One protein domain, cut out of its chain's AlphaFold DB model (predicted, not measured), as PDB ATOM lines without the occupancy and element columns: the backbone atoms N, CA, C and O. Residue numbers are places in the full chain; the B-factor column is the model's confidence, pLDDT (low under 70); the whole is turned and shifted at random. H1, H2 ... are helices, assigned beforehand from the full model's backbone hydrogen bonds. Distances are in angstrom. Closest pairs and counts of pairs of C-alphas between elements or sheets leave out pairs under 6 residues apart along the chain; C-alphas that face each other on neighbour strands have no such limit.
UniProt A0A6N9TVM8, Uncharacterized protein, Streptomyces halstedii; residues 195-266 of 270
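Overview. This is residues 195 to 266 of the 270 residues of an uncharacterized protein of Streptomyces halstedii (UniProt A0A6N9TVM8). A small helical body has H5 and H4 set crosswise, with short H3 packed on both and H2 meeting the first residues of H5 with its end. Residues 195 to 200 of H1 stick out at one end, and residues 228 to 233 of the link between H3 and H4 stick out as a loop at the other. The printed part has 72 residues, with five named helices, H1 to H5 in chain order, and no named strand; its class is all helix. It is only just compact, close to loose, with a radius of gyration of the C-alphas of 13.0 A, and elongated, spanning 42 by 27 by 24 A.

Along the chain. The longest helix, H5, is residues 252 to 265, 20.1 A long, and ends with C-alpha 265 at (173.160, 122.523, 121.617). H4 is residues 235 to 245, 15.4 A, and H3 is residues 219 to 223. H2 is residues 209 to 217, 12.3 A. H1 is residues 195 to 207, 18.6 A, from C-alpha 195 at (192.703, 117.060, 154.498).

Arrangement. H5 touches H3, the closest C-alphas being those of Pro 219 and Ala 254, 4.4 A. H3 touches H4 at Ile 222 and Gly 236, the closest C-alphas, 4.7 A. H4 and H5 are close but not clearly touching, about perpendicular at 82 degrees; their closest C-alphas, of Arg 240 and Tyr 258, are 7.5 A apart. H2 and H5 only just touch, only at their ends, with 3 pairs of C-alphas within 8 A, and H5 does so with residues 253 to 254 alone; the closest are Leu 215 and Ala 254, 6.3 A. H1 and H2 meet only through their link, and H1 is apart from H3, H4 and H5. In H2, H4 and H5 every O i to N i+4 pair is within hydrogen-bond range; H1 has 7 of 9, and H3 0 of 1, with 1 of 2 O i to N i+3 pairs.

Size, cuts and confidence. The C-alphas farthest apart, of Gly 195 and Asp 228, are 43.5 A apart. The printed part has no cut. The link from H3 to H4, 11 residues, is long. Mean pLDDT of the printed part is 89.0, and no printed residue is under 70.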
ATOM      1  N   GLY A 195     193.959 116.987 153.744       83.19
ATOM      2  CA  GLY A 195     192.703 117.060 154.498       83.19
ATOM      3  C   GLY A 195     191.918 118.316 154.171       83.19
ATOM      4  O   GLY A 195     190.755 118.232 153.782       83.19
ATOM      5  N   ARG A 196     192.600 119.466 154.193       83.69
ATOM      6  CA  ARG A 196     192.018 120.762 153.836       83.69
ATOM      7  C   ARG A 196     191.441 120.764 152.417       83.69
ATOM      8  O   ARG A 196     190.360 121.305 152.210       83.69
ATOM      9  N   LEU A 197     192.136 120.166 151.445       85.50
ATOM     10  CA  LEU A 197     191.646 120.042 150.066       85.50
ATOM     11  C   LEU A 197     190.427 119.123 149.956       85.50
ATOM     12  O   LEU A 197     189.487 119.442 149.235       85.50
ATOM     13  N   GLY A 198     190.419 118.011 150.691       83.56
ATOM     14  CA  GLY A 198     189.261 117.120 150.751       83.56
ATOM     15  C   GLY A 198     188.044 117.810 151.369       83.56
ATOM     16  O   GLY A 198     186.931 117.693 150.857       83.56
ATOM     17  N   HIS A 199     188.247 118.584 152.438       82.69
ATOM     18  CA  HIS A 199     187.183 119.363 153.076       82.69
ATOM     19  C   HIS A 199     186.639 120.483 152.196       82.69
ATOM     20  O   HIS A 199     185.446 120.759 152.260       82.69
ATOM     21  N   GLU A 200     187.477 121.116 151.375       83.12
ATOM     22  CA  GLU A 200     187.053 122.164 150.438       83.12
ATOM     23  C   GLU A 200     185.902 121.674 149.542       83.12
ATOM     24  O   GLU A 200     184.900 122.368 149.373       83.12
ATOM     25  N   VAL A 201     185.980 120.424 149.079       78.25
ATOM     26  CA  VAL A 201     184.926 119.781 148.277       78.25
ATOM     27  C   VAL A 201     183.640 119.580 149.079       78.25
ATOM     28  O   VAL A 201     182.561 119.907 148.592       78.25
ATOM     29  N   MET A 202     183.746 119.138 150.334       77.81
ATOM     30  CA  MET A 202     182.592 119.018 151.233       77.81
ATOM     31  C   MET A 202     181.927 120.377 151.507       77.81
ATOM     32  O   MET A 202     180.703 120.456 151.625       77.81
ATOM     33  N   PHE A 203     182.683 121.477 151.565       81.50
ATOM     34  CA  PHE A 203     182.071 122.801 151.669       81.50
ATOM     35  C   PHE A 203     181.258 123.152 150.423       81.50
ATOM     36  O   PHE A 203     180.155 123.675 150.576       81.50
ATOM     37  N   TYR A 204     181.739 122.843 149.217       83.75
ATOM     38  CA  TYR A 204     180.943 123.044 148.003       83.75
ATOM     39  C   TYR A 204     179.650 122.220 148.021       83.75
ATOM     40  O   TYR A 204     178.587 122.764 147.714       83.75
ATOM     41  N   GLU A 205     179.708 120.965 148.478       79.62
ATOM     42  CA  GLU A 205     178.521 120.114 148.655       79.62
ATOM     43  C   GLU A 205     177.522 120.739 149.633       79.62
ATOM     44  O   GLU A 205     176.334 120.843 149.333       79.62
ATOM     45  N   ARG A 206     177.998 121.240 150.781       81.94
ATOM     46  CA  ARG A 206     177.150 121.902 151.785       81.94
ATOM     47  C   ARG A 206     176.433 123.130 151.249       81.94
ATOM     48  O   ARG A 206     175.245 123.292 151.519       81.94
ATOM     49  N   HIS A 207     177.147 123.982 150.519       84.31
ATOM     50  CA  HIS A 207     176.567 125.193 149.940       84.31
ATOM     51  C   HIS A 207     175.635 124.883 148.762       84.31
ATOM     52  O   HIS A 207     174.760 125.689 148.468       84.31
ATOM     53  N   SER A 208     175.768 123.707 148.142       87.50
ATOM     54  CA  SER A 208     174.942 123.280 147.007       87.50
ATOM     55  C   SER A 208     173.784 122.357 147.396       87.50
ATOM     56  O   SER A 208     173.085 121.861 146.519       87.50
ATOM     57  N   ARG A 209     173.550 122.095 148.692       87.38
ATOM     58  CA  ARG A 209     172.544 121.111 149.145       87.38
ATOM     59  C   ARG A 209     171.145 121.359 148.594       87.38
ATOM     60  O   ARG A 209     170.470 120.398 148.248       87.38
ATOM     61  N   GLN A 210     170.719 122.620 148.546       89.25
ATOM     62  CA  GLN A 210     169.404 122.981 148.020       89.25
ATOM     63  C   GLN A 210     169.310 122.628 146.532       89.25
ATOM     64  O   GLN A 210     168.442 121.854 146.155       89.25
ATOM     65  N   THR A 211     170.275 123.080 145.732       91.81
ATOM     66  CA  THR A 211     170.377 122.773 144.300       91.81
ATOM     67  C   THR A 211     170.420 121.268 144.029       91.81
ATOM     68  O   THR A 211     169.737 120.769 143.140       91.81
ATOM     69  N   ILE A 212     171.188 120.516 144.825       90.88
ATOM     70  CA  ILE A 212     171.248 119.052 144.734       90.88
ATOM     71  C   ILE A 212     169.870 118.441 145.022       90.88
ATOM     72  O   ILE A 212     169.451 117.542 144.295       90.88
ATOM     73  N   ALA A 213     169.165 118.903 146.059       90.31
ATOM     74  CA  ALA A 213     167.836 118.404 146.406       90.31
ATOM     75  C   ALA A 213     166.805 118.713 145.308       90.31
ATOM     76  O   ALA A 213     166.103 117.802 144.875       90.31
ATOM     77  N   GLU A 214     166.784 119.947 144.802       93.38
ATOM     78  CA  GLU A 214     165.898 120.390 143.719       93.38
ATOM     79  C   GLU A 214     166.098 119.547 142.452       93.38
ATOM     80  O   GLU A 214     165.133 119.015 141.910       93.38
ATOM     81  N   LEU A 215     167.347 119.319 142.034       94.00
ATOM     82  CA  LEU A 215     167.659 118.481 140.867       94.00
ATOM     83  C   LEU A 215     167.489 116.975 141.115       94.00
ATOM     84  O   LEU A 215     167.428 116.195 140.163       94.00
ATOM     85  N   THR A 216     167.443 116.543 142.374       92.38
ATOM     86  CA  THR A 216     167.102 115.157 142.717       92.38
ATOM     87  C   THR A 216     165.598 114.928 142.589       92.38
ATOM     88  O   THR A 216     165.186 113.875 142.107       92.38
ATOM     89  N   GLU A 217     164.787 115.901 143.009       94.94
ATOM     90  CA  GLU A 217     163.324 115.846 142.934       94.94
ATOM     91  C   GLU A 217     162.804 116.102 141.512       94.94
ATOM     92  O   GLU A 217     161.924 115.380 141.046       94.94
ATOM     93  N   ASN A 218     163.378 117.081 140.809       96.19
ATOM     94  CA  ASN A 218     163.013 117.465 139.448       96.19
ATOM     95  C   ASN A 218     164.260 117.554 138.544       96.19
ATOM     96  O   ASN A 218     164.788 118.643 138.298       96.19
ATOM     97  N   PRO A 219     164.763 116.416 138.034       96.25
ATOM     98  CA  PRO A 219     165.976 116.396 137.228       96.25
ATOM     99  C   PRO A 219     165.815 117.086 135.865       96.25
ATOM    100  O   PRO A 219     166.825 117.492 135.292       96.25
ATOM    101  N   GLU A 220     164.597 117.236 135.326       96.50
ATOM    102  CA  GLU A 220     164.373 117.925 134.049       96.50
ATOM    103  C   GLU A 220     164.652 119.437 134.107       96.50
ATOM    104  O   GLU A 220     164.978 120.018 133.064       96.50
ATOM    105  N   ALA A 221     164.609 120.051 135.297       95.19
ATOM    106  CA  ALA A 221     164.801 121.494 135.498       95.19
ATOM    107  C   ALA A 221     166.120 122.020 134.897       95.19
ATOM    108  O   ALA A 221     166.182 123.119 134.350       95.19
ATOM    109  N   ILE A 222     167.182 121.202 134.895       95.44
ATOM    110  CA  ILE A 222     168.484 121.570 134.309       95.44
ATOM    111  C   ILE A 222     168.432 121.793 132.787       95.44
ATOM    112  O   ILE A 222     169.308 122.438 132.210       95.44
ATOM    113  N   THR A 223     167.412 121.263 132.112       93.81
ATOM    114  CA  THR A 223     167.240 121.362 130.654       93.81
ATOM    115  C   THR A 223     166.201 122.392 130.230       93.81
ATOM    116  O   THR A 223     165.923 122.507 129.035       93.81
ATOM    117  N   GLU A 224     165.649 123.152 131.178       90.94
ATOM    118  CA  GLU A 224     164.667 124.189 130.875       90.94
ATOM    119  C   GLU A 224     165.227 125.234 129.899       90.94
ATOM    120  O   GLU A 224     166.440 125.513 129.913       90.94
ATOM    121  N   PRO A 225     164.368 125.794 129.023       85.81
ATOM    122  CA  PRO A 225     164.768 126.828 128.082       85.81
ATOM    123  C   PRO A 225     165.497 127.977 128.779       85.81
ATOM    124  O   PRO A 225     165.174 128.336 129.909       85.81
ATOM    125  N   GLY A 226     166.489 128.542 128.090       83.00
ATOM    126  CA  GLY A 226     167.140 129.763 128.549       83.00
ATOM    127  C   GLY A 226     166.158 130.930 128.616       83.00
ATOM    128  O   GLY A 226     165.097 130.910 127.991       83.00
ATOM    129  N   SER A 227     166.534 131.952 129.371       84.19
ATOM    130  CA  SER A 227     165.809 133.211 129.407       84.19
ATOM    131  C   SER A 227     165.963 133.963 128.082       84.19
ATOM    132  O   SER A 227     167.052 134.025 127.515       84.19
ATOM    133  N   ASP A 228     164.884 134.601 127.621       80.62
ATOM    134  CA  ASP A 228     164.943 135.574 126.518       80.62
ATOM    135  C   ASP A 228     165.517 136.936 126.978       80.62
ATOM    136  O   ASP A 228     165.727 137.844 126.169       80.62
ATOM    137  N   SER A 229     165.760 137.111 128.285       82.31
ATOM    138  CA  SER A 229     166.319 138.330 128.876       82.31
ATOM    139  C   SER A 229     167.844 138.315 128.869       82.31
ATOM    140  O   SER A 229     168.480 137.364 129.308       82.31
ATOM    141  N   SER A 230     168.454 139.437 128.484       76.94
ATOM    142  CA  SER A 230     169.904 139.641 128.596       76.94
ATOM    143  C   SER A 230     170.386 139.946 130.021       76.94
ATOM    144  O   SER A 230     171.591 140.038 130.244       76.94
ATOM    145  N   TYR A 231     169.469 140.182 130.966       78.62
ATOM    146  CA  TYR A 231     169.790 140.620 132.332       78.62
ATOM    147  C   TYR A 231     169.442 139.588 133.406       78.62
ATOM    148  O   TYR A 231     170.017 139.629 134.491       78.62
ATOM    149  N   GLU A 232     168.521 138.673 133.112       85.19
ATOM    150  CA  GLU A 232     168.022 137.682 134.063       85.19
ATOM    151  C   GLU A 232     168.227 136.288 133.493       85.19
ATOM    152  O   GLU A 232     167.829 136.018 132.362       85.19
ATOM    153  N   LYS A 233     168.841 135.414 134.291       86.62
ATOM    154  CA  LYS A 233     169.014 134.001 133.962       86.62
ATOM    155  C   LYS A 233     167.770 133.230 134.372       86.62
ATOM    156  O   LYS A 233     167.235 133.458 135.454       86.62
ATOM    157  N   SER A 234     167.357 132.303 133.522       90.12
ATOM    158  CA  SER A 234     166.400 131.260 133.884       90.12
ATOM    159  C   SER A 234     167.000 130.319 134.930       90.12
ATOM    160  O   SER A 234     168.223 130.159 135.007       90.12
ATOM    161  N   ASP A 235     166.145 129.632 135.684       89.44
ATOM    162  CA  ASP A 235     166.578 128.609 136.642       89.44
ATOM    163  C   ASP A 235     167.401 127.518 135.942       89.44
ATOM    164  O   ASP A 235     168.474 127.142 136.415       89.44
ATOM    165  N   GLY A 236     166.976 127.094 134.744       90.25
ATOM    166  CA  GLY A 236     167.730 126.170 133.897       90.25
ATOM    167  C   GLY A 236     169.155 126.646 133.590       90.25
ATOM    168  O   GLY A 236     170.091 125.851 133.647       90.25
ATOM    169  N   GLU A 237     169.365 127.933 133.297       92.25
ATOM    170  CA  GLU A 237     170.713 128.488 133.090       92.25
ATOM    171  C   GLU A 237     171.552 128.459 134.365       92.25
ATOM    172  O   GLU A 237     172.718 128.067 134.312       92.25
ATOM    173  N   VAL A 238     170.961 128.809 135.509       92.62
ATOM    174  CA  VAL A 238     171.647 128.762 136.807       92.62
ATOM    175  C   VAL A 238     172.070 127.329 137.147       92.62
ATOM    176  O   VAL A 238     173.222 127.106 137.530       92.62
ATOM    177  N   TYR A 239     171.192 126.341 136.941       95.44
ATOM    178  CA  TYR A 239     171.525 124.929 137.150       95.44
ATOM    179  C   TYR A 239     172.643 124.445 136.224       95.44
ATOM    180  O   TYR A 239     173.516 123.699 136.669       95.44
ATOM    181  N   ARG A 240     172.651 124.861 134.952       94.81
ATOM    182  CA  ARG A 240     173.701 124.476 133.993       94.81
ATOM    183  C   ARG A 240     175.053 125.092 134.334       94.81
ATOM    184  O   ARG A 240     176.050 124.376 134.331       94.81
ATOM    185  N   GLU A 241     175.090 126.374 134.690       92.81
ATOM    186  CA  GLU A 241     176.325 127.026 135.139       92.81
ATOM    187  C   GLU A 241     176.889 126.364 136.397       92.81
ATOM    188  O   GLU A 241     178.092 126.108 136.489       92.81
ATOM    189  N   TRP A 242     176.016 126.030 137.351       94.25
ATOM    190  CA  TRP A 242     176.399 125.257 138.525       94.25
ATOM    191  C   TRP A 242     176.924 123.865 138.141       94.25
ATOM    192  O   TRP A 242     177.972 123.457 138.636       94.25
ATOM    193  N   ALA A 243     176.258 123.156 137.227       93.00
ATOM    194  CA  ALA A 243     176.670 121.833 136.764       93.00
ATOM    195  C   ALA A 243     177.995 121.845 135.984       93.00
ATOM    196  O   ALA A 243     178.741 120.868 136.036       93.00
ATOM    197  N   ASP A 244     178.322 122.933 135.286       92.62
ATOM    198  CA  ASP A 244     179.627 123.105 134.642       92.62
ATOM    199  C   ASP A 244     180.736 123.411 135.654       92.62
ATOM    200  O   ASP A 244     181.857 122.922 135.505       92.62
ATOM    201  N   ALA A 245     180.433 124.183 136.701       89.06
ATOM    202  CA  ALA A 245     181.379 124.463 137.778       89.06
ATOM    203  C   ALA A 245     181.612 123.243 138.688       89.06
ATOM    204  O   ALA A 245     182.729 123.021 139.160       89.06
ATOM    205  N   PHE A 246     180.566 122.444 138.917       89.88
ATOM    206  CA  PHE A 246     180.545 121.361 139.896       89.88
ATOM    207  C   PHE A 246     179.956 120.047 139.352       89.88
ATOM    208  O   PHE A 246     179.030 119.480 139.942       89.88
ATOM    209  N   PRO A 247     180.505 119.494 138.259       88.88
ATOM    210  CA  PRO A 247     179.919 118.341 137.575       88.88
ATOM    211  C   PRO A 247     179.809 117.086 138.451       88.88
ATOM    212  O   PRO A 247     178.908 116.277 138.252       88.88
ATOM    213  N   TRP A 248     180.684 116.921 139.448       85.44
ATOM    214  CA  TRP A 248     180.669 115.771 140.362       85.44
ATOM    215  C   TRP A 248     179.536 115.812 141.398       85.44
ATOM    216  O   TRP A 248     179.308 114.813 142.076       85.44
ATOM    217  N   MET A 249     178.854 116.952 141.549       88.31
ATOM    218  CA  MET A 249     177.742 117.117 142.492       88.31
ATOM    219  C   MET A 249     176.371 116.940 141.834       88.31
ATOM    220  O   MET A 249     175.362 116.875 142.534       88.31
ATOM    221  N   VAL A 250     176.313 116.869 140.500       90.69
ATOM    222  CA  VAL A 250     175.055 116.778 139.757       90.69
ATOM    223  C   VAL A 250     174.430 115.391 139.969       90.69
ATOM    224  O   VAL A 250     175.093 114.384 139.697       90.69
ATOM    225  N   PRO A 251     173.160 115.292 140.414       92.06
ATOM    226  CA  PRO A 251     172.477 114.008 140.541       92.06
ATOM    227  C   PRO A 251     172.485 113.231 139.222       92.06
ATOM    228  O   PRO A 251     172.285 113.812 138.157       92.06
ATOM    229  N   ALA A 252     172.675 111.909 139.288       92.56
ATOM    230  CA  ALA A 252     172.937 111.072 138.110       92.56
ATOM    231  C   ALA A 252     171.934 111.291 136.965       92.56
ATOM    232  O   ALA A 252     172.333 111.477 135.816       92.56
ATOM    233  N   ARG A 253     170.633 111.354 137.280       95.44
ATOM    234  CA  ARG A 253     169.595 111.572 136.267       95.44
ATOM    235  C   ARG A 253     169.672 112.962 135.624       95.44
ATOM    236  O   ARG A 253     169.552 113.069 134.406       95.44
ATOM    237  N   ALA A 254     169.896 114.010 136.415       95.56
ATOM    238  CA  ALA A 254     170.091 115.365 135.900       95.56
ATOM    239  C   ALA A 254     171.377 115.465 135.057       95.56
ATOM    240  O   ALA A 254     171.385 116.124 134.020       95.56
ATOM    241  N   ALA A 255     172.443 114.754 135.443       95.81
ATOM    242  CA  ALA A 255     173.702 114.711 134.701       95.81
ATOM    243  C   ALA A 255     173.536 114.082 133.306       95.81
ATOM    244  O   ALA A 255     174.046 114.626 132.327       95.81
ATOM    245  N   GLU A 256     172.782 112.982 133.194       96.50
ATOM    246  CA  GLU A 256     172.436 112.358 131.905       96.50
ATOM    247  C   GLU A 256     171.672 113.323 130.991       96.50
ATOM    248  O   GLU A 256     172.015 113.493 129.818       96.50
ATOM    249  N   LEU A 257     170.637 113.976 131.533       96.75
ATOM    250  CA  LEU A 257     169.819 114.931 130.787       96.75
ATOM    251  C   LEU A 257     170.645 116.132 130.326       96.75
ATOM    252  O   LEU A 257     170.510 116.571 129.182       96.75
ATOM    253  N   TYR A 258     171.535 116.627 131.188       96.25
ATOM    254  CA  TYR A 258     172.405 117.745 130.864       96.25
ATOM    255  C   TYR A 258     173.441 117.392 129.792       96.25
ATOM    256  O   TYR A 258     173.655 118.175 128.866       96.25
ATOM    257  N   ALA A 259     174.038 116.199 129.849       95.19
ATOM    258  CA  ALA A 259     174.941 115.719 128.805       95.19
ATOM    259  C   ALA A 259     174.233 115.652 127.438       95.19
ATOM    260  O   ALA A 259     174.713 116.235 126.466       95.19
ATOM    261  N   ALA A 260     173.039 115.053 127.385       94.38
ATOM    262  CA  ALA A 260     172.238 114.980 126.162       94.38
ATOM    263  C   ALA A 260     171.766 116.359 125.669       94.38
ATOM    264  O   ALA A 260     171.534 116.562 124.477       94.38
ATOM    265  N   TRP A 261     171.553 117.318 126.572       94.00
ATOM    266  CA  TRP A 261     171.280 118.705 126.200       94.00
ATOM    267  C   TRP A 261     172.509 119.350 125.545       94.00
ATOM    268  O   TRP A 261     172.368 119.889 124.450       94.00
ATOM    269  N   LYS A 262     173.706 119.214 126.139       92.50
ATOM    270  CA  LYS A 262     174.960 119.762 125.589       92.50
ATOM    271  C   LYS A 262     175.279 119.224 124.197       92.50
ATOM    272  O   LYS A 262     175.726 119.980 123.347       92.50
ATOM    273  N   GLU A 263     175.019 117.945 123.940       91.12
ATOM    274  CA  GLU A 263     175.209 117.354 122.607       91.12
ATOM    275  C   GLU A 263     174.272 117.957 121.551       91.12
ATOM    276  O   GLU A 263     174.672 118.144 120.406       91.12
ATOM    277  N   ARG A 264     173.033 118.291 121.931       86.94
ATOM    278  CA  ARG A 264     172.040 118.890 121.025       86.94
ATOM    279  C   ARG A 264     172.297 120.369 120.750       86.94
ATOM    280  O   ARG A 264     171.898 120.857 119.697       86.94
ATOM    281  N   THR A 265     172.901 121.077 121.700       81.00
ATOM    282  CA  THR A 265     173.160 122.523 121.617       81.00
ATOM    283  C   THR A 265     174.597 122.862 121.235       81.00
ATOM    284  O   THR A 265     174.886 124.029 120.967       81.00
ATOM    285  N   ALA A 266     175.493 121.872 121.175       72.69
ATOM    286  CA  ALA A 266     176.841 122.066 120.670       72.69
ATOM    287  C   ALA A 266     176.782 122.601 119.228       72.69
ATOM    288  O   ALA A 266     176.061 122.039 118.396       72.69
TER     289      ALA A 266